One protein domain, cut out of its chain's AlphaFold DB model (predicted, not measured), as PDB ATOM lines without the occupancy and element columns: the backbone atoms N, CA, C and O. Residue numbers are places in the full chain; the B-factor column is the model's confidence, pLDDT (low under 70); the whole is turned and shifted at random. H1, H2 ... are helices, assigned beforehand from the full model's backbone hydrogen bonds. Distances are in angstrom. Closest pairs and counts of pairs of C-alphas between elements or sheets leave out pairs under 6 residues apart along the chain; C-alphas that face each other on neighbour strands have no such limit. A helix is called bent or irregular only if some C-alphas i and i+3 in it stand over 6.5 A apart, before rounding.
ATOM      1  N   PHE A   2      30.202 -63.250 -66.158       52.69
ATOM      2  CA  PHE A   2      30.560 -61.824 -66.010       52.69
ATOM      3  C   PHE A   2      29.936 -61.147 -64.770       52.69
ATOM      4  O   PHE A   2      30.628 -60.457 -64.027       52.69
ATOM      5  N   GLN A   3      28.662 -61.422 -64.462       53.59
ATOM      6  CA  GLN A   3      27.991 -60.865 -63.272       53.59
ATOM      7  C   GLN A   3      28.506 -61.439 -61.939       53.59
ATOM      8  O   GLN A   3      28.527 -60.738 -60.931       53.59
ATOM      9  N   ILE A   4      28.982 -62.691 -61.933       55.91
ATOM     10  CA  ILE A   4      29.578 -63.327 -60.744       55.91
ATOM     11  C   ILE A   4      30.943 -62.690 -60.445       55.91
ATOM     12  O   ILE A   4      31.224 -62.357 -59.300       55.91
ATOM     13  N   SER A   5      31.751 -62.427 -61.481       57.38
ATOM     14  CA  SER A   5      33.024 -61.710 -61.333       57.38
ATOM     15  C   SER A   5      32.831 -60.280 -60.820       57.38
ATOM     16  O   SER A   5      33.602 -59.831 -59.975       57.38
ATOM     17  N   GLN A   6      31.796 -59.569 -61.287       59.72
ATOM     18  CA  GLN A   6      31.491 -58.224 -60.794       59.72
ATOM     19  C   GLN A   6      30.995 -58.230 -59.339       59.72
ATOM     20  O   GLN A   6      31.464 -57.421 -58.542       59.72
ATOM     21  N   SER A   7      30.125 -59.174 -58.964       59.78
ATOM     22  CA  SER A   7      29.681 -59.371 -57.574       59.78
ATOM     23  C   SER A   7      30.859 -59.623 -56.622       59.78
ATOM     24  O   SER A   7      30.991 -58.940 -55.607       59.78
ATOM     25  N   ILE A   8      31.781 -60.521 -56.994       61.34
ATOM     26  CA  ILE A   8      33.000 -60.800 -56.217       61.34
ATOM     27  C   ILE A   8      33.868 -59.539 -56.091       61.34
ATOM     28  O   ILE A   8      34.346 -59.235 -54.999       61.34
ATOM     29  N   SER A   9      34.030 -58.771 -57.175       65.00
ATOM     30  CA  SER A   9      34.822 -57.537 -57.148       65.00
ATOM     31  C   SER A   9      34.202 -56.446 -56.266       65.00
ATOM     32  O   SER A   9      34.913 -55.828 -55.479       65.00
ATOM     33  N   ASN A  10      32.880 -56.254 -56.311       72.81
ATOM     34  CA  ASN A  10      32.187 -55.249 -55.500       72.81
ATOM     35  C   ASN A  10      32.248 -55.593 -54.005       72.81
ATOM     36  O   ASN A  10      32.485 -54.716 -53.174       72.81
ATOM     37  N   ASN A  11      32.110 -56.879 -53.672       80.62
ATOM     38  CA  ASN A  11      32.250 -57.369 -52.302       80.62
ATOM     39  C   ASN A  11      33.681 -57.186 -51.775       80.62
ATOM     40  O   ASN A  11      33.865 -56.852 -50.605       80.62
ATOM     41  N   LEU A  12      34.690 -57.351 -52.637       82.19
ATOM     42  CA  LEU A  12      36.090 -57.132 -52.278       82.19
ATOM     43  C   LEU A  12      36.379 -55.656 -51.981       82.19
ATOM     44  O   LEU A  12      36.989 -55.357 -50.959       82.19
ATOM     45  N   TRP A  13      35.919 -54.732 -52.829       77.69
ATOM     46  CA  TRP A  13      36.126 -53.297 -52.610       77.69
ATOM     47  C   TRP A  13      35.474 -52.809 -51.320       77.69
ATOM     48  O   TRP A  13      36.118 -52.122 -50.529       77.69
ATOM     49  N   LEU A  14      34.225 -53.214 -51.071       83.69
ATOM     50  CA  LEU A  14      33.535 -52.888 -49.826       83.69
ATOM     51  C   LEU A  14      34.303 -53.429 -48.613       83.69
ATOM     52  O   LEU A  14      34.539 -52.695 -47.655       83.69
ATOM     53  N   LEU A  15      34.744 -54.689 -48.677       82.75
ATOM     54  CA  LEU A  15      35.526 -55.316 -47.615       82.75
ATOM     55  C   LEU A  15      36.844 -54.572 -47.357       82.75
ATOM     56  O   LEU A  15      37.206 -54.370 -46.200       82.75
ATOM     57  N   LEU A  16      37.548 -54.142 -48.407       80.25
ATOM     58  CA  LEU A  16      38.787 -53.371 -48.279       80.25
ATOM     59  C   LEU A  16      38.541 -52.009 -47.626       80.25
ATOM     60  O   LEU A  16      39.269 -51.644 -46.707       80.25
ATOM     61  N   CYS A  17      37.493 -51.291 -48.036       82.31
ATOM     62  CA  CYS A  17      37.122 -50.014 -47.426       82.31
ATOM     63  C   CYS A  17      36.795 -50.169 -45.935       82.31
ATOM     64  O   CYS A  17      37.267 -49.382 -45.114       82.31
ATOM     65  N   VAL A  18      36.034 -51.208 -45.569       84.25
ATOM     66  CA  VAL A  18      35.699 -51.501 -44.167       84.25
ATOM     67  C   VAL A  18      36.955 -51.849 -43.369       84.25
ATOM     68  O   VAL A  18      37.171 -51.276 -42.303       84.25
ATOM     69  N   LYS A  19      37.819 -52.730 -43.887       80.12
ATOM     70  CA  LYS A  19      39.083 -53.101 -43.233       80.12
ATOM     71  C   LYS A  19      39.999 -51.901 -43.029       80.12
ATOM     72  O   LYS A  19      40.559 -51.746 -41.950       80.12
ATOM     73  N   LEU A  20      40.119 -51.036 -44.032       79.56
ATOM     74  CA  LEU A  20      40.932 -49.829 -43.941       79.56
ATOM     75  C   LEU A  20      40.368 -48.865 -42.894       79.56
ATOM     76  O   LEU A  20      41.121 -48.375 -42.058       79.56
ATOM     77  N   GLY A  21      39.050 -48.646 -42.881       82.12
ATOM     78  CA  GLY A  21      38.394 -47.832 -41.856       82.12
ATOM     79  C   GLY A  21      38.606 -48.382 -40.442       82.12
ATOM     80  O   GLY A  21      38.933 -47.620 -39.530       82.12
ATOM     81  N   LEU A  22      38.491 -49.705 -40.271       83.50
ATOM     82  CA  LEU A  22      38.766 -50.381 -39.004       83.50
ATOM     83  C   LEU A  22      40.215 -50.183 -38.573       83.50
ATOM     84  O   LEU A  22      40.437 -49.733 -37.456       83.50
ATOM     85  N   VAL A  23      41.190 -50.437 -39.451       79.88
ATOM     86  CA  VAL A  23      42.610 -50.231 -39.135       79.88
ATOM     87  C   VAL A  23      42.862 -48.776 -38.753       79.88
ATOM     88  O   VAL A  23      43.473 -48.534 -37.724       79.88
ATOM     89  N   VAL A  24      42.346 -47.803 -39.505       83.94
ATOM     90  CA  VAL A  24      42.565 -46.375 -39.233       83.94
ATOM     91  C   VAL A  24      42.016 -45.957 -37.865       83.94
ATOM     92  O   VAL A  24      42.726 -45.313 -37.093       83.94
ATOM     93  N   ILE A  25      40.774 -46.330 -37.540       83.50
ATOM     94  CA  ILE A  25      40.131 -45.915 -36.284       83.50
ATOM     95  C   ILE A  25      40.674 -46.723 -35.104       83.50
ATOM     96  O   ILE A  25      41.037 -46.150 -34.076       83.50
ATOM     97  N   PHE A  26      40.752 -48.049 -35.241       86.50
ATOM     98  CA  PHE A  26      41.144 -48.936 -34.144       86.50
ATOM     99  C   PHE A  26      42.627 -48.816 -33.826       86.50
ATOM    100  O   PHE A  26      43.026 -49.143 -32.713       86.50
ATOM    101  N   ASN A  27      43.428 -48.268 -34.744       87.25
ATOM    102  CA  ASN A  27      44.802 -47.918 -34.449       87.25
ATOM    103  C   ASN A  27      44.868 -46.975 -33.235       87.25
ATOM    104  O   ASN A  27      45.577 -47.282 -32.290       87.25
ATOM    105  N   ALA A  28      44.093 -45.892 -33.163       89.12
ATOM    106  CA  ALA A  28      44.166 -44.973 -32.017       89.12
ATOM    107  C   ALA A  28      43.521 -45.509 -30.719       89.12
ATOM    108  O   ALA A  28      43.789 -44.973 -29.646       89.12
ATOM    109  N   ILE A  29      42.692 -46.562 -30.785       89.62
ATOM    110  CA  ILE A  29      41.919 -47.057 -29.630       89.62
ATOM    111  C   ILE A  29      42.802 -47.502 -28.456       89.62
ATOM    112  O   ILE A  29      42.506 -47.062 -27.346       89.62
ATOM    113  N   PRO A  30      43.861 -48.322 -28.632       87.38
ATOM    114  CA  PRO A  30      44.755 -48.674 -27.539       87.38
ATOM    115  C   PRO A  30      45.227 -47.449 -26.760       87.38
ATOM    116  O   PRO A  30      45.093 -47.432 -25.545       87.38
ATOM    117  N   GLU A  31      45.683 -46.393 -27.426       90.38
ATOM    118  CA  GLU A  31      46.189 -45.214 -26.716       90.38
ATOM    119  C   GLU A  31      45.086 -44.480 -25.953       90.38
ATOM    120  O   GLU A  31      45.280 -44.091 -24.803       90.38
ATOM    121  N   VAL A  32      43.890 -44.377 -26.538       90.50
ATOM    122  CA  VAL A  32      42.719 -43.809 -25.859       90.50
ATOM    123  C   VAL A  32      42.368 -44.618 -24.606       90.50
ATOM    124  O   VAL A  32      42.187 -44.042 -23.536       90.50
ATOM    125  N   VAL A  33      42.300 -45.945 -24.704       90.06
ATOM    126  CA  VAL A  33      41.962 -46.811 -23.564       90.06
ATOM    127  C   VAL A  33      43.033 -46.717 -22.475       90.06
ATOM    128  O   VAL A  33      42.703 -46.544 -21.304       90.06
ATOM    129  N   HIS A  34      44.318 -46.759 -22.840       88.12
ATOM    130  CA  HIS A  34      45.412 -46.740 -21.866       88.12
ATOM    131  C   HIS A  34      45.587 -45.366 -21.202       88.12
ATOM    132  O   HIS A  34      45.748 -45.297 -19.983       88.12
ATOM    133  N   GLN A  35      45.551 -44.274 -21.972       86.69
ATOM    134  CA  GLN A  35      45.872 -42.933 -21.466       86.69
ATOM    135  C   GLN A  35      44.647 -42.197 -20.913       86.69
ATOM    136  O   GLN A  35      44.739 -41.553 -19.869       86.69
ATOM    137  N   ARG A  36      43.480 -42.315 -21.563       83.94
ATOM    138  CA  ARG A  36      42.239 -41.654 -21.115       83.94
ATOM    139  C   ARG A  36      41.390 -42.509 -20.182       83.94
ATOM    140  O   ARG A  36      40.466 -41.964 -19.583       83.94
ATOM    141  N   ARG A  37      41.668 -43.816 -20.064       85.81
ATOM    142  CA  ARG A  37      40.847 -44.775 -19.296       85.81
ATOM    143  C   ARG A  37      39.365 -44.727 -19.701       85.81
ATOM    144  O   ARG A  37      38.480 -44.794 -18.854       85.81
ATOM    145  N   LEU A  38      39.113 -44.525 -20.997       84.75
ATOM    146  CA  LEU A  38      37.775 -44.546 -21.588       84.75
ATOM    147  C   LEU A  38      37.454 -45.952 -22.090       84.75
ATOM    148  O   LEU A  38      38.317 -46.600 -22.676       84.75
ATOM    149  N   ASP A  39      36.188 -46.353 -21.958       85.81
ATOM    150  CA  ASP A  39      35.724 -47.696 -22.313       85.81
ATOM    151  C   ASP A  39      34.624 -47.686 -23.390       85.81
ATOM    152  O   ASP A  39      33.877 -46.713 -23.579       85.81
ATOM    153  N   GLY A  40      34.505 -48.807 -24.107       87.44
ATOM    154  CA  GLY A  40      33.419 -49.080 -25.050       87.44
ATOM    155  C   GLY A  40      33.264 -48.027 -26.155       87.44
ATOM    156  O   GLY A  40      34.218 -47.656 -26.838       87.44
ATOM    157  N   ILE A  41      32.036 -47.534 -26.348       90.00
ATOM    158  CA  ILE A  41      31.700 -46.567 -27.412       90.00
ATOM    159  C   ILE A  41      32.381 -45.212 -27.181       90.00
ATOM    160  O   ILE A  41      32.755 -44.537 -28.139       90.00
ATOM    161  N   SER A  42      32.577 -44.815 -25.921       89.94
ATOM    162  CA  SER A  42      33.226 -43.542 -25.598       89.94
ATOM    163  C   SER A  42      34.680 -43.512 -26.080       89.94
ATOM    164  O   SER A  42      35.109 -42.514 -26.662       89.94
ATOM    165  N   ALA A  43      35.393 -44.638 -25.955       90.44
ATOM    166  CA  ALA A  43      36.738 -44.807 -26.491       90.44
ATOM    167  C   ALA A  43      36.755 -44.743 -28.024       90.44
ATOM    168  O   ALA A  43      37.613 -44.081 -28.604       90.44
ATOM    169  N   LEU A  44      35.773 -45.364 -28.689       90.56
ATOM    170  CA  LEU A  44      35.658 -45.331 -30.149       90.56
ATOM    171  C   LEU A  44      35.414 -43.909 -30.677       90.56
ATOM    172  O   LEU A  44      36.073 -43.477 -31.620       90.56
ATOM    173  N   LEU A  45      34.493 -43.164 -30.059       92.50
ATOM    174  CA  LEU A  45      34.202 -41.778 -30.437       92.50
ATOM    175  C   LEU A  45      35.400 -40.859 -30.177       92.50
ATOM    176  O   LEU A  45      35.701 -39.993 -31.002       92.50
ATOM    177  N   ALA A  46      36.104 -41.059 -29.061       91.06
ATOM    178  CA  ALA A  46      37.327 -40.331 -28.753       91.06
ATOM    179  C   ALA A  46      38.447 -40.644 -29.761       91.06
ATOM    180  O   ALA A  46      39.071 -39.712 -30.266       91.06
ATOM    181  N   ALA A  47      38.639 -41.913 -30.131       91.69
ATOM    182  CA  ALA A  47      39.599 -42.324 -31.155       91.69
ATOM    183  C   ALA A  47      39.258 -41.725 -32.528       91.69
ATOM    184  O   ALA A  47      40.122 -41.149 -33.184       91.69
ATOM    185  N   ALA A  48      37.986 -41.776 -32.942       91.69
ATOM    186  CA  ALA A  48      37.536 -41.180 -34.199       91.69
ATOM    187  C   ALA A  48      37.749 -39.657 -34.222       91.69
ATOM    188  O   ALA A  48      38.216 -39.111 -35.222       91.69
ATOM    189  N   LYS A  49      37.459 -38.970 -33.108       91.75
ATOM    190  CA  LYS A  49      37.724 -37.536 -32.953       91.75
ATOM    191  C   LYS A  49      39.220 -37.228 -33.042       91.75
ATOM    192  O   LYS A  49      39.599 -36.310 -33.763       91.75
ATOM    193  N   PHE A  50      40.055 -38.002 -32.350       92.38
ATOM    194  CA  PHE A  50      41.508 -37.843 -32.368       92.38
ATOM    195  C   PHE A  50      42.079 -38.005 -33.779       92.38
ATOM    196  O   PHE A  50      42.805 -37.127 -34.241       92.38
ATOM    197  N   ILE A  51      41.705 -39.085 -34.477       92.31
ATOM    198  CA  ILE A  51      42.135 -39.333 -35.856       92.31
ATOM    199  C   ILE A  51      41.672 -38.197 -36.762       92.31
ATOM    200  O   ILE A  51      42.478 -37.640 -37.491       92.31
ATOM    201  N   ARG A  52      40.402 -37.787 -36.693       91.50
ATOM    202  CA  ARG A  52      39.896 -36.666 -37.497       91.50
ATOM    203  C   ARG A  52      40.721 -35.388 -37.295       91.50
ATOM    204  O   ARG A  52      40.997 -34.693 -38.268       91.50
ATOM    205  N   ASP A  53      41.101 -35.089 -36.054       90.69
ATOM    206  CA  ASP A  53      41.790 -33.847 -35.701       90.69
ATOM    207  C   ASP A  53      43.316 -33.908 -35.962       90.69
ATOM    208  O   ASP A  53      43.922 -32.864 -36.191       90.69
ATOM    209  N   ASN A  54      43.938 -35.099 -35.975       90.75
ATOM    210  CA  ASN A  54      45.400 -35.270 -36.076       90.75
ATOM    211  C   ASN A  54      45.859 -36.377 -37.055       90.75
ATOM    212  O   ASN A  54      46.944 -36.930 -36.883       90.75
ATOM    213  N   TRP A  55      45.067 -36.757 -38.065       90.00
ATOM    214  CA  TRP A  55      45.407 -37.901 -38.934       90.00
ATOM    215  C   TRP A  55      46.773 -37.750 -39.617       90.00
ATOM    216  O   TRP A  55      47.506 -38.730 -39.724       90.00
ATOM    217  N   ILE A  56      47.143 -36.540 -40.050       90.06
ATOM    218  CA  ILE A  56      48.428 -36.308 -40.724       90.06
ATOM    219  C   ILE A  56      49.565 -36.538 -39.736       90.06
ATOM    220  O   ILE A  56      50.432 -37.366 -39.988       90.06
ATOM    221  N   GLU A  57      49.554 -35.845 -38.600       90.69
ATOM    222  CA  GLU A  57      50.610 -35.946 -37.595       90.69
ATOM    223  C   GLU A  57      50.690 -37.338 -36.954       90.69
ATOM    224  O   GLU A  57      51.766 -37.752 -36.535       90.69
ATOM    225  N   TRP A  58      49.577 -38.073 -36.918       90.31
ATOM    226  CA  TRP A  58      49.525 -39.437 -36.399       90.31
ATOM    227  C   TRP A  58      50.082 -40.474 -37.381       90.31
ATOM    228  O   TRP A  58      50.898 -41.315 -37.004       90.31
ATOM    229  N   PHE A  59      49.663 -40.425 -38.650       88.38
ATOM    230  CA  PHE A  59      50.067 -41.417 -39.650       88.38
ATOM    231  C   PHE A  59      51.382 -41.075 -40.352       88.38
ATOM    232  O   PHE A  59      52.016 -41.975 -40.897       88.38
ATOM    233  N   PHE A  60      51.831 -39.819 -40.338       89.44
ATOM    234  CA  PHE A  60      53.072 -39.425 -41.003       89.44
ATOM    235  C   PHE A  60      54.317 -40.105 -40.405       89.44
ATOM    236  O   PHE A  60      55.058 -40.718 -41.174       89.44
ATOM    237  N   PRO A  61      54.543 -40.114 -39.073       85.69
ATOM    238  CA  PRO A  61      55.664 -40.852 -38.488       85.69
ATOM    239  C   PRO A  61      55.602 -42.351 -38.797       85.69
ATOM    240  O   PRO A  61      56.630 -42.973 -39.067       85.69
ATOM    241  N   LEU A  62      54.392 -42.923 -38.828       82.31
ATOM    242  CA  LEU A  62      54.189 -44.312 -39.229       82.31
ATOM    243  C   LEU A  62      54.585 -44.540 -40.692       82.31
ATOM    244  O   LEU A  62      55.266 -45.516 -40.984       82.31
ATOM    245  N   ALA A  63      54.191 -43.647 -41.602       84.94
ATOM    246  CA  ALA A  63      54.539 -43.736 -43.016       84.94
ATOM    247  C   ALA A  63      56.054 -43.631 -43.235       84.94
ATOM    248  O   ALA A  63      56.609 -44.402 -44.013       84.94
ATOM    249  N   VAL A  64      56.732 -42.732 -42.515       87.62
ATOM    250  CA  VAL A  64      58.195 -42.581 -42.573       87.62
ATOM    251  C   VAL A  64      58.901 -43.849 -42.091       87.62
ATOM    252  O   VAL A  64      59.836 -44.304 -42.743       87.62
ATOM    253  N   LEU A  65      58.436 -44.455 -40.994       79.81
ATOM    254  CA  LEU A  65      58.994 -45.713 -40.488       79.81
ATOM    255  C   LEU A  65      58.684 -46.903 -41.401       79.81
ATOM    256  O   LEU A  65      59.537 -47.763 -41.592       79.81
ATOM    257  N   ALA A  66      57.490 -46.940 -41.991       78.69
ATOM    258  CA  ALA A  66      57.059 -47.987 -42.911       78.69
ATOM    259  C   ALA A  66      57.745 -47.910 -44.285       78.69
ATOM    260  O   ALA A  66      57.890 -48.937 -44.943       78.69
ATOM    261  N   ALA A  67      58.179 -46.728 -44.728       85.62
ATOM    262  CA  ALA A  67      58.778 -46.518 -46.046       85.62
ATOM    263  C   ALA A  67      59.991 -47.425 -46.348       85.62
ATOM    264  O   ALA A  67      59.959 -48.103 -47.377       85.62
ATOM    265  N   PRO A  68      61.039 -47.514 -45.502       83.75
ATOM    266  CA  PRO A  68      62.162 -48.415 -45.771       83.75
ATOM    267  C   PRO A  68      61.740 -49.889 -45.791       83.75
ATOM    268  O   PRO A  68      62.232 -50.653 -46.616       83.75
ATOM    269  N   LEU A  69      60.788 -50.282 -44.938       77.88
ATOM    270  CA  LEU A  69      60.249 -51.645 -44.899       77.88
ATOM    271  C   LEU A  69      59.492 -51.987 -46.187       77.88
ATOM    272  O   LEU A  69      59.681 -53.068 -46.732       77.88
ATOM    273  N   LEU A  70      58.695 -51.054 -46.712       83.38
ATOM    274  CA  LEU A  70      58.005 -51.208 -47.992       83.38
ATOM    275  C   LEU A  70      58.992 -51.335 -49.164       83.38
ATOM    276  O   LEU A  70      58.762 -52.139 -50.062       83.38
ATOM    277  N   LEU A  71      60.077 -50.552 -49.167       87.12
ATOM    278  CA  LEU A  71      61.074 -50.581 -50.243       87.12
ATOM    279  C   LEU A  71      61.919 -51.863 -50.232       87.12
ATOM    280  O   LEU A  71      62.257 -52.372 -51.298       87.12
ATOM    281  N   LEU A  72      62.257 -52.378 -49.047       84.06
ATOM    282  CA  LEU A  72      63.096 -53.570 -48.891       84.06
ATOM    283  C   LEU A  72      62.289 -54.878 -48.935       84.06
ATOM    284  O   LEU A  72      62.774 -55.872 -49.469       84.06
ATOM    285  N   PHE A  73      61.058 -54.877 -48.409       80.56
ATOM    286  CA  PHE A  73      60.212 -56.065 -48.230       80.56
ATOM    287  C   PHE A  73      58.746 -55.803 -48.647       80.56
ATOM    288  O   PHE A  73      57.830 -55.901 -47.824       80.56
ATOM    289  N   PRO A  74      58.475 -55.471 -49.925       80.62
ATOM    290  CA  PRO A  74      57.154 -55.007 -50.358       80.62
ATOM    291  C   PRO A  74      56.049 -56.059 -50.202       80.62
ATOM    292  O   PRO A  74      54.929 -55.723 -49.828       80.62
ATOM    293  N   ILE A  75      56.345 -57.334 -50.472       79.00
ATOM    294  CA  ILE A  75      55.348 -58.415 -50.405       79.00
ATOM    295  C   ILE A  75      54.946 -58.672 -48.949       79.00
ATOM    296  O   ILE A  75      53.757 -58.629 -48.630       79.00
ATOM    297  N   ASP A  76      55.925 -58.863 -48.062       75.06
ATOM    298  CA  ASP A  76      55.678 -59.111 -46.638       75.06
ATOM    299  C   ASP A  76      54.938 -57.937 -45.991       75.06
ATOM    300  O   ASP A  76      53.978 -58.130 -45.241       75.06
ATOM    301  N   PHE A  77      55.313 -56.706 -46.352       74.25
ATOM    302  CA  PHE A  77      54.622 -55.499 -45.911       74.25
ATOM    303  C   PHE A  77      53.134 -55.506 -46.299       74.25
ATOM    304  O   PHE A  77      52.266 -55.269 -45.454       74.25
ATOM    305  N   LEU A  78      52.816 -55.815 -47.562       76.12
ATOM    306  CA  LEU A  78      51.433 -55.874 -48.044       76.12
ATOM    307  C   LEU A  78      50.632 -56.997 -47.370       76.12
ATOM    308  O   LEU A  78      49.455 -56.802 -47.056       76.12
ATOM    309  N   MET A  79      51.256 -58.146 -47.099       74.31
ATOM    310  CA  MET A  79      50.614 -59.247 -46.374       74.31
ATOM    311  C   MET A  79      50.264 -58.854 -44.935       74.31
ATOM    312  O   MET A  79      49.162 -59.150 -44.467       74.31
ATOM    313  N   VAL A  80      51.154 -58.137 -44.243       72.56
ATOM    314  CA  VAL A  80      50.862 -57.626 -42.898       72.56
ATOM    315  C   VAL A  80      49.768 -56.560 -42.948       72.56
ATOM    316  O   VAL A  80      48.852 -56.604 -42.131       72.56
ATOM    317  N   LEU A  81      49.770 -55.658 -43.930       70.75
ATOM    318  CA  LEU A  81      48.703 -54.663 -44.084       70.75
ATOM    319  C   LEU A  81      47.325 -55.304 -44.320       70.75
ATOM    320  O   LEU A  81      46.316 -54.841 -43.788       70.75
ATOM    321  N   ALA A  82      47.282 -56.420 -45.048       71.06
ATOM    322  CA  ALA A  82      46.055 -57.175 -45.294       71.06
ATOM    323  C   ALA A  82      45.510 -57.909 -44.050       71.06
ATOM    324  O   ALA A  82      44.324 -58.268 -44.020       71.06
ATOM    325  N   SER A  83      46.336 -58.104 -43.011       69.19
ATOM    326  CA  SER A  83      45.985 -58.886 -41.815       69.19
ATOM    327  C   SER A  83      44.918 -58.243 -40.920       69.19
ATOM    328  O   SER A  83      44.348 -58.924 -40.078       69.19
ATOM    329  N   SER A  84      44.536 -56.980 -41.171       61.59
ATOM    330  CA  SER A  84      43.455 -56.273 -40.446       61.59
ATOM    331  C   SER A  84      43.694 -56.140 -38.933       61.59
ATOM    332  O   SER A  84      42.756 -55.944 -38.165       61.59
ATOM    333  N   GLU A  85      44.951 -56.233 -38.508       69.94
ATOM    334  CA  GLU A  85      45.340 -56.212 -37.103       69.94
ATOM    335  C   GLU A  85      45.319 -54.782 -36.532       69.94
ATOM    336  O   GLU A  85      45.959 -53.893 -37.095       69.94
ATOM    337  N   PRO A  86      44.664 -54.518 -35.385       61.44
ATOM    338  CA  PRO A  86      44.663 -53.192 -34.750       61.44
ATOM    339  C   PRO A  86      46.066 -52.709 -34.344       61.44
ATOM    340  O   PRO A  86      46.337 -51.507 -34.290       61.44
ATOM    341  N   LEU A  87      46.973 -53.658 -34.091       67.19
ATOM    342  CA  LEU A  87      48.381 -53.443 -33.741       67.19
ATOM    343  C   LEU A  87      49.305 -53.434 -34.971       67.19
ATOM    344  O   LEU A  87      50.515 -53.630 -34.837       67.19
ATOM    345  N   LEU A  88      48.740 -53.205 -36.164       71.62
ATOM    346  CA  LEU A  88      49.419 -53.284 -37.457       71.62
ATOM    347  C   LEU A  88      50.843 -52.694 -37.470       71.62
ATOM    348  O   LEU A  88      51.744 -53.379 -37.941       71.62
ATOM    349  N   PRO A  89      51.096 -51.485 -36.920       70.25
ATOM    350  CA  PRO A  89      52.435 -50.898 -36.933       70.25
ATOM    351  C   PRO A  89      53.509 -51.751 -36.252       70.25
ATOM    352  O   PRO A  89      54.600 -51.928 -36.785       70.25
ATOM    353  N   VAL A  90      53.196 -52.309 -35.082       72.25
ATOM    354  CA  VAL A  90      54.133 -53.135 -34.310       72.25
ATOM    355  C   VAL A  90      54.331 -54.482 -34.982       72.25
ATOM    356  O   VAL A  90      55.445 -54.990 -35.036       72.25
ATOM    357  N   LEU A  91      53.260 -55.052 -35.531       73.94
ATOM    358  CA  LEU A  91      53.333 -56.307 -36.269       73.94
ATOM    359  C   LEU A  91      54.184 -56.184 -37.532       73.94
ATOM    360  O   LEU A  91      54.944 -57.106 -37.804       73.94
ATOM    361  N   ILE A  92      54.107 -55.061 -38.256       72.06
ATOM    362  CA  ILE A  92      55.013 -54.769 -39.378       72.06
ATOM    363  C   ILE A  92      56.453 -54.770 -38.864       72.06
ATOM    364  O   ILE A  92      57.296 -55.495 -39.377       72.06
ATOM    365  N   ILE A  93      56.717 -54.023 -37.792       72.38
ATOM    366  CA  ILE A  93      58.059 -53.911 -37.223       72.38
ATOM    367  C   ILE A  93      58.614 -55.257 -36.762       72.38
ATOM    368  O   ILE A  93      59.798 -55.479 -36.936       72.38
ATOM    369  N   ILE A  94      57.810 -56.148 -36.183       74.12
ATOM    370  CA  ILE A  94      58.305 -57.437 -35.675       74.12
ATOM    371  C   ILE A  94      58.417 -58.467 -36.807       74.12
ATOM    372  O   ILE A  94      59.424 -59.162 -36.916       74.12
ATOM    373  N   LYS A  95      57.398 -58.577 -37.669       74.44
ATOM    374  CA  LYS A  95      57.333 -59.639 -38.686       74.44
ATOM    375  C   LYS A  95      58.230 -59.384 -39.889       74.44
ATOM    376  O   LYS A  95      58.727 -60.344 -40.467       74.44
ATOM    377  N   SER A  96      58.505 -58.131 -40.245       70.75
ATOM    378  CA  SER A  96      59.379 -57.830 -41.386       70.75
ATOM    379  C   SER A  96      60.835 -58.281 -41.198       70.75
ATOM    380  O   SER A  96      61.588 -58.284 -42.163       70.75
ATOM    381  N   TRP A  97      61.237 -58.696 -39.992       71.44
ATOM    382  CA  TRP A  97      62.576 -59.236 -39.727       71.44
ATOM    383  C   TRP A  97      62.665 -60.756 -39.889       71.44
ATOM    384  O   TRP A  97      63.773 -61.286 -39.931       71.44
ATOM    385  N   GLN A  98      61.534 -61.456 -40.034       76.25
ATOM    386  CA  GLN A  98      61.500 -62.915 -40.187       76.25
ATOM    387  C   GLN A  98      62.329 -63.435 -41.378       76.25
ATOM    388  O   GLN A  98      63.028 -64.435 -41.205       76.25
ATOM    389  N   PRO A  99      62.342 -62.781 -42.560       75.88
ATOM    390  CA  PRO A  99      63.197 -63.216 -43.664       75.88
ATOM    391  C   PRO A  99      64.689 -63.131 -43.324       75.88
ATOM    392  O   PRO A  99      65.473 -64.005 -43.695       75.88
ATOM    393  N   LEU A 100      65.084 -62.089 -42.585       73.81
ATOM    394  CA  LEU A 100      66.467 -61.878 -42.168       73.81
ATOM    395  C   LEU A 100      66.878 -62.861 -41.061       73.81
ATOM    396  O   LEU A 100      67.987 -63.387 -41.093       73.81
ATOM    397  N   GLU A 101      65.977 -63.148 -40.120       75.50
ATOM    398  CA  GLU A 101      66.165 -64.174 -39.093       75.50
ATOM    399  C   GLU A 101      66.392 -65.556 -39.720       75.50
ATOM    400  O   GLU A 101      67.356 -66.238 -39.371       75.50
ATOM    401  N   ALA A 102      65.556 -65.940 -40.690       76.88
ATOM    402  CA  ALA A 102      65.660 -67.226 -41.375       76.88
ATOM    403  C   ALA A 102      66.974 -67.380 -42.161       76.88
ATOM    404  O   ALA A 102      67.534 -68.475 -42.221       76.88
ATOM    405  N   ALA A 103      67.486 -66.290 -42.741       76.06
ATOM    406  CA  ALA A 103      68.756 -66.288 -43.465       76.06
ATOM    407  C   ALA A 103      69.983 -66.337 -42.534       76.06
ATOM    408  O   ALA A 103      71.053 -66.805 -42.922       76.06
ATOM    409  N   ALA A 104      69.847 -65.853 -41.299       77.94
ATOM    410  CA  ALA A 104      70.952 -65.655 -40.378       77.94
ATOM    411  C   ALA A 104      71.009 -66.760 -39.312       77.94
ATOM    412  O   ALA A 104      70.848 -66.486 -38.134       77.94
ATOM    413  N   HIS A 105      71.280 -68.012 -39.693       76.06
ATOM    414  CA  HIS A 105      71.263 -69.192 -38.801       76.06
ATOM    415  C   HIS A 105      71.712 -68.965 -37.337       76.06
ATOM    416  O   HIS A 105      70.953 -69.253 -36.417       76.06
ATOM    417  N   GLN A 106      72.930 -68.454 -37.098       76.31
ATOM    418  CA  GLN A 106      73.467 -68.242 -35.737       76.31
ATOM    419  C   GLN A 106      73.130 -66.864 -35.142       76.31
ATOM    420  O   GLN A 106      73.213 -66.681 -33.930       76.31
ATOM    421  N   ALA A 107      72.753 -65.892 -35.976       79.50
ATOM    422  CA  ALA A 107      72.452 -64.521 -35.557       79.50
ATOM    423  C   ALA A 107      70.943 -64.215 -35.523       79.50
ATOM    424  O   ALA A 107      70.554 -63.136 -35.078       79.50
ATOM    425  N   GLY A 108      70.088 -65.156 -35.929       81.62
ATOM    426  CA  GLY A 108      68.643 -64.977 -36.041       81.62
ATOM    427  C   GLY A 108      68.012 -64.561 -34.718       81.62
ATOM    428  O   GLY A 108      67.217 -63.627 -34.680       81.62
ATOM    429  N   THR A 109      68.474 -65.131 -33.602       81.69
ATOM    430  CA  THR A 109      68.016 -64.738 -32.262       81.69
ATOM    431  C   THR A 109      68.352 -63.282 -31.928       81.69
ATOM    432  O   THR A 109      67.524 -62.581 -31.352       81.69
ATOM    433  N   LEU A 110      69.536 -62.786 -32.307       85.81
ATOM    434  CA  LEU A 110      69.915 -61.383 -32.082       85.81
ATOM    435  C   LEU A 110      69.064 -60.434 -32.930       85.81
ATOM    436  O   LEU A 110      68.669 -59.365 -32.469       85.81
ATOM    437  N   ILE A 111      68.750 -60.851 -34.154       82.19
ATOM    438  CA  ILE A 111      67.910 -60.106 -35.092       82.19
ATOM    439  C   ILE A 111      66.465 -60.030 -34.579       82.19
ATOM    440  O   ILE A 111      65.874 -58.950 -34.562       82.19
ATOM    441  N   ALA A 112      65.928 -61.138 -34.065       81.69
ATOM    442  CA  ALA A 112      64.615 -61.174 -33.428       81.69
ATOM    443  C   ALA A 112      64.550 -60.264 -32.186       81.69
ATOM    444  O   ALA A 112      63.589 -59.509 -32.016       81.69
ATOM    445  N   LEU A 113      65.592 -60.271 -31.343       85.75
ATOM    446  CA  LEU A 113      65.685 -59.370 -30.188       85.75
ATOM    447  C   LEU A 113      65.734 -57.898 -30.613       85.75
ATOM    448  O   LEU A 113      65.057 -57.069 -30.005       85.75
ATOM    449  N   ALA A 114      66.476 -57.569 -31.672       85.12
ATOM    450  CA  ALA A 114      66.514 -56.212 -32.211       85.12
ATOM    451  C   ALA A 114      65.128 -55.755 -32.701       85.12
ATOM    452  O   ALA A 114      64.689 -54.660 -32.348       85.12
ATOM    453  N   GLY A 115      64.404 -56.609 -33.436       81.81
ATOM    454  CA  GLY A 115      63.029 -56.337 -33.868       81.81
ATOM    455  C   GLY A 115      62.063 -56.134 -32.695       81.81
ATOM    456  O   GLY A 115      61.257 -55.202 -32.706       81.81
ATOM    457  N   LEU A 116      62.186 -56.942 -31.634       83.19
ATOM    458  CA  LEU A 116      61.391 -56.801 -30.411       83.19
ATOM    459  C   LEU A 116      61.652 -55.465 -29.705       83.19
ATOM    460  O   LEU A 116      60.701 -54.777 -29.323       83.19
ATOM    461  N   VAL A 117      62.926 -55.095 -29.539       88.44
ATOM    462  CA  VAL A 117      63.332 -53.823 -28.925       88.44
ATOM    463  C   VAL A 117      62.804 -52.650 -29.742       88.44
ATOM    464  O   VAL A 117      62.222 -51.726 -29.176       88.44
ATOM    465  N   LEU A 118      62.931 -52.707 -31.070       85.12
ATOM    466  CA  LEU A 118      62.443 -51.654 -31.959       85.12
ATOM    467  C   LEU A 118      60.911 -51.544 -31.926       85.12
ATOM    468  O   LEU A 118      60.379 -50.436 -31.902       85.12
ATOM    469  N   GLY A 119      60.199 -52.671 -31.842       83.06
ATOM    470  CA  GLY A 119      58.745 -52.702 -31.674       83.06
ATOM    471  C   GLY A 119      58.282 -52.073 -30.358       83.06
ATOM    472  O   GLY A 119      57.335 -51.285 -30.350       83.06
ATOM    473  N   HIS A 120      58.976 -52.353 -29.251       85.38
ATOM    474  CA  HIS A 120      58.690 -51.725 -27.956       85.38
ATOM    475  C   HIS A 120      59.011 -50.233 -27.961       85.38
ATOM    476  O   HIS A 120      58.205 -49.429 -27.493       85.38
ATOM    477  N   TRP A 121      60.157 -49.855 -28.525       88.81
ATOM    478  CA  TRP A 121      60.519 -48.453 -28.695       88.81
ATOM    479  C   TRP A 121      59.455 -47.706 -29.504       88.81
ATOM    480  O   TRP A 121      59.025 -46.628 -29.101       88.81
ATOM    481  N   PHE A 122      58.949 -48.311 -30.584       86.75
ATOM    482  CA  PHE A 122      57.873 -47.731 -31.380       86.75
ATOM    483  C   PHE A 122      56.569 -47.569 -30.586       86.75
ATOM    484  O   PHE A 122      55.921 -46.532 -30.702       86.75
ATOM    485  N   MET A 123      56.191 -48.542 -29.751       88.00
ATOM    486  CA  MET A 123      55.021 -48.412 -28.869       88.00
ATOM    487  C   MET A 123      55.160 -47.244 -27.889       88.00
ATOM    488  O   MET A 123      54.210 -46.487 -27.703       88.00
ATOM    489  N   LEU A 124      56.348 -47.051 -27.307       89.81
ATOM    490  CA  LEU A 124      56.621 -45.918 -26.416       89.81
ATOM    491  C   LEU A 124      56.592 -44.582 -27.165       89.81
ATOM    492  O   LEU A 124      55.951 -43.637 -26.708       89.81
ATOM    493  N   PHE A 125      57.243 -44.517 -28.330       90.50
ATOM    494  CA  PHE A 125      57.216 -43.344 -29.204       90.50
ATOM    495  C   PHE A 125      55.778 -42.961 -29.560       90.50
ATOM    496  O   PHE A 125      55.379 -41.806 -29.435       90.50
ATOM    497  N   ARG A 126      54.979 -43.951 -29.951       87.75
ATOM    498  CA  ARG A 126      53.581 -43.777 -30.323       87.75
ATOM    499  C   ARG A 126      52.714 -43.283 -29.165       87.75
ATOM    500  O   ARG A 126      51.897 -42.387 -29.370       87.75
ATOM    501  N   ALA A 127      52.895 -43.829 -27.967       89.88
ATOM    502  CA  ALA A 127      52.185 -43.367 -26.778       89.88
ATOM    503  C   ALA A 127      52.541 -41.907 -26.447       89.88
ATOM    504  O   ALA A 127      51.656 -41.102 -26.149       89.88
ATOM    505  N   HIS A 128      53.821 -41.544 -26.558       90.81
ATOM    506  CA  HIS A 128      54.277 -40.170 -26.357       90.81
ATOM    507  C   HIS A 128      53.694 -39.210 -27.402       90.81
ATOM    508  O   HIS A 128      53.130 -38.178 -27.043       90.81
ATOM    509  N   LEU A 129      53.734 -39.602 -28.679       90.75
ATOM    510  CA  LEU A 129      53.146 -38.853 -29.787       90.75
ATOM    511  C   LEU A 129      51.648 -38.603 -29.568       90.75
ATOM    512  O   LEU A 129      51.162 -37.501 -29.817       90.75
ATOM    513  N   PHE A 130      50.907 -39.602 -29.082       91.25
ATOM    514  CA  PHE A 130      49.484 -39.444 -28.778       91.25
ATOM    515  C   PHE A 130      49.258 -38.341 -27.736       91.25
ATOM    516  O   PHE A 130      48.432 -37.455 -27.955       91.25
ATOM    517  N   ASN A 131      50.036 -38.349 -26.649       89.75
ATOM    518  CA  ASN A 131      49.934 -37.364 -25.571       89.75
ATOM    519  C   ASN A 131      50.242 -35.933 -26.059       89.75
ATOM    520  O   ASN A 131      49.528 -34.986 -25.726       89.75
ATOM    521  N   GLU A 132      51.259 -35.764 -26.911       88.12
ATOM    522  CA  GLU A 132      51.582 -34.459 -27.504       88.12
ATOM    523  C   GLU A 132      50.471 -33.940 -28.428       88.12
ATOM    524  O   GLU A 132      50.099 -32.760 -28.387       88.12
ATOM    525  N   LEU A 133      49.914 -34.817 -29.267       87.56
ATOM    526  CA  LEU A 133      48.880 -34.442 -30.232       87.56
ATOM    527  C   LEU A 133      47.528 -34.170 -29.569       87.56
ATOM    528  O   LEU A 133      46.729 -33.369 -30.065       87.56
ATOM    529  N   GLU A 134      47.283 -34.798 -28.428       79.50
ATOM    530  CA  GLU A 134      46.062 -34.655 -27.656       79.50
ATOM    531  C   GLU A 134      45.906 -33.273 -26.989       79.50
ATOM    532  O   GLU A 134      44.779 -32.789 -26.833       79.50
ATOM    533  N   GLY A 135      47.009 -32.590 -26.657       67.25
ATOM    534  CA  GLY A 135      47.009 -31.290 -25.964       67.25
ATOM    535  C   GLY A 135      46.321 -30.134 -26.717       67.25
ATOM    536  O   GLY A 135      45.957 -29.107 -26.124       67.25
ATOM    537  N   GLY A 136      46.064 -30.283 -28.020       63.28
ATOM    538  CA  GLY A 136      45.316 -29.303 -28.802       63.28
ATOM    539  C   GLY A 136      45.472 -29.467 -30.305       63.28
ATOM    540  O   GLY A 136      46.409 -30.091 -30.771       63.28
ATOM    541  N   ASN A 137      44.570 -28.854 -31.073       63.34
ATOM    542  CA  ASN A 137      44.623 -28.860 -32.537       63.34
ATOM    543  C   ASN A 137      45.900 -28.163 -33.055       63.34
ATOM    544  O   ASN A 137      46.398 -27.256 -32.383       63.34
ATOM    545  N   ARG A 138      46.383 -28.485 -34.269       63.34
ATOM    546  CA  ARG A 138      47.608 -27.887 -34.867       63.34
ATOM    547  C   ARG A 138      47.698 -26.365 -34.672       63.34
ATOM    548  O   ARG A 138      48.736 -25.841 -34.283       63.34
ATOM    549  N   ARG A 139      46.578 -25.660 -34.864       63.12
ATOM    550  CA  ARG A 139      46.463 -24.198 -34.680       63.12
ATOM    551  C   ARG A 139      46.670 -23.741 -33.230       63.12
ATOM    552  O   ARG A 139      47.301 -22.717 -33.003       63.12
ATOM    553  N   LYS A 140      46.165 -24.500 -32.256       66.50
ATOM    554  CA  LYS A 140      46.318 -24.209 -30.824       66.50
ATOM    555  C   LYS A 140      47.764 -24.425 -30.366       66.50
ATOM    556  O   LYS A 140      48.269 -23.595 -29.620       66.50
ATOM    557  N   ARG A 141      48.437 -25.469 -30.871       72.00
ATOM    558  CA  ARG A 141      49.863 -25.734 -30.592       72.00
ATOM    559  C   ARG A 141      50.766 -24.617 -31.125       72.00
ATOM    560  O   ARG A 141      51.610 -24.125 -30.392       72.00
ATOM    561  N   ILE A 142      50.528 -24.152 -32.357       69.94
ATOM    562  CA  ILE A 142      51.264 -23.014 -32.943       69.94
ATOM    563  C   ILE A 142      51.056 -21.734 -32.120       69.94
ATOM    564  O   ILE A 142      52.013 -21.015 -31.857       69.94
ATOM    565  N   TYR A 143      49.826 -21.463 -31.677       76.19
ATOM    566  CA  TYR A 143      49.537 -20.298 -30.838       76.19
ATOM    567  C   TYR A 143      50.228 -20.374 -29.466       76.19
ATOM    568  O   TYR A 143      50.776 -19.383 -29.002       76.19
ATOM    569  N   GLN A 144      50.245 -21.550 -28.834       71.25
ATOM    570  CA  GLN A 144      50.934 -21.761 -27.556       71.25
ATOM    571  C   GLN A 144      52.460 -21.666 -27.688       71.25
ATOM    572  O   GLN A 144      53.094 -21.084 -26.816       71.25
ATOM    573  N   ALA A 145      53.036 -22.176 -28.779       73.94
ATOM    574  CA  ALA A 145      54.471 -22.078 -29.051       73.94
ATOM    575  C   ALA A 145      54.931 -20.640 -29.354       73.94
ATOM    576  O   ALA A 145      56.085 -20.317 -29.120       73.94
ATOM    577  N   GLY A 146      54.045 -19.776 -29.861       71.69
ATOM    578  CA  GLY A 146      54.345 -18.357 -30.090       71.69
ATOM    579  C   GLY A 146      54.198 -17.457 -28.856       71.69
ATOM    580  O   GLY A 146      54.476 -16.265 -28.953       71.69
ATOM    581  N   LEU A 147      53.716 -17.992 -27.730       69.00
ATOM    582  CA  LEU A 147      53.544 -17.271 -26.460       69.00
ATOM    583  C   LEU A 147      54.648 -17.575 -25.431       69.00
ATOM    584  O   LEU A 147      54.604 -17.021 -24.332       69.00
TER     585      LEU A 147
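What this domain is: This is residues 2 to 147 of the 148 residues of an uncharacterized protein of Deltaproteobacteria bacterium (UniProt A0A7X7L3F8). A long helix, H1, sticks out as an arm with residues 2 to 15 from a loose body of helices, and H2a crosses its later part, residues 24 to 33. In the body the long helix H6 runs antiparallel to H4, H5 and the arm H2b at shallow tilts; H3 packs on H4, and H7 sits off the last end of H6, touching no helix. The printed part has 146 residues with seven named helices, H1 to H7 in that order, and no named strand; its class is all helix. It is loose, with a radius of gyration of the C-alphas of 18.3 A and spans of 54 by 53 by 30 A.

Where its parts are: H1, residues 2 to 36, begins with C-alpha 2 at (30.560, -61.824, -66.010) and is 50.6 A long; it has a kink of 27 degrees near residue 28 and is irregular, but only just, with C-alphas 27 and 30 at 7.0 A. H2, residues 40 to 72, was assigned as one helix by its hydrogen bonds but is bent, with C-alphas 53 and 56 at 8.7 A. Its arms are H2a, residues 40 to 53, 20.4 A long, and H2b, residues 56 to 72, 24.1 A long. H2b has a kink of 38 degrees near residue 65 and is irregular, with C-alphas 65 and 68 at 6.7 A. H3 is residues 74 to 82, H4 residues 88 to 95 and H5 residues 98 to 103. H6, residues 108 to 134, is 38.7 A long and begins with C-alpha 108 at (68.643, -64.977, -36.041). H7, residues 138 to 145, ends with C-alpha 145 at (54.471, -22.078, -29.051).

How they stand to each other: H6 is the hub, touching three helices. Its residues 112 to 123 touch H4 at a shallow tilt of 16 degrees, opposite ways, closest at the C-alphas of Ile 94 and Gly 115, 5.2 A. H5 and H6 form a helical hairpin, closest at the C-alphas of Glu 101 and Gly 108, 4.0 A. H2b touches H6 with residues 57 to 58 alone, closest at the C-alphas of Trp 58 and Leu 129, 7.6 A. H3 touches H4 at a steep tilt of 45 degrees, with the C-alphas of Val 80 and Ile 92 at 6.1 A. H1 touches H2a about perpendicular, at 83 degrees, with the C-alphas of Ala 28 and Ala 47 at 5.3 A. H6 and H7 are apart. Every O i to N i+4 pair is within hydrogen-bond range in H2a, H3, H4, H5, H6 and H7, against 27 of 31 in H1 and 9 of 13 in H2b.

The domain as a whole: The C-alphas of Phe 2 and Leu 147, the two farthest apart, are 63.9 A apart. The printed part has no cut, and its links are tight. Mean pLDDT of the printed part is 80.0; it is under 70 at residues 2 to 9, 83 to 87, 135 to 140, 142 and 147.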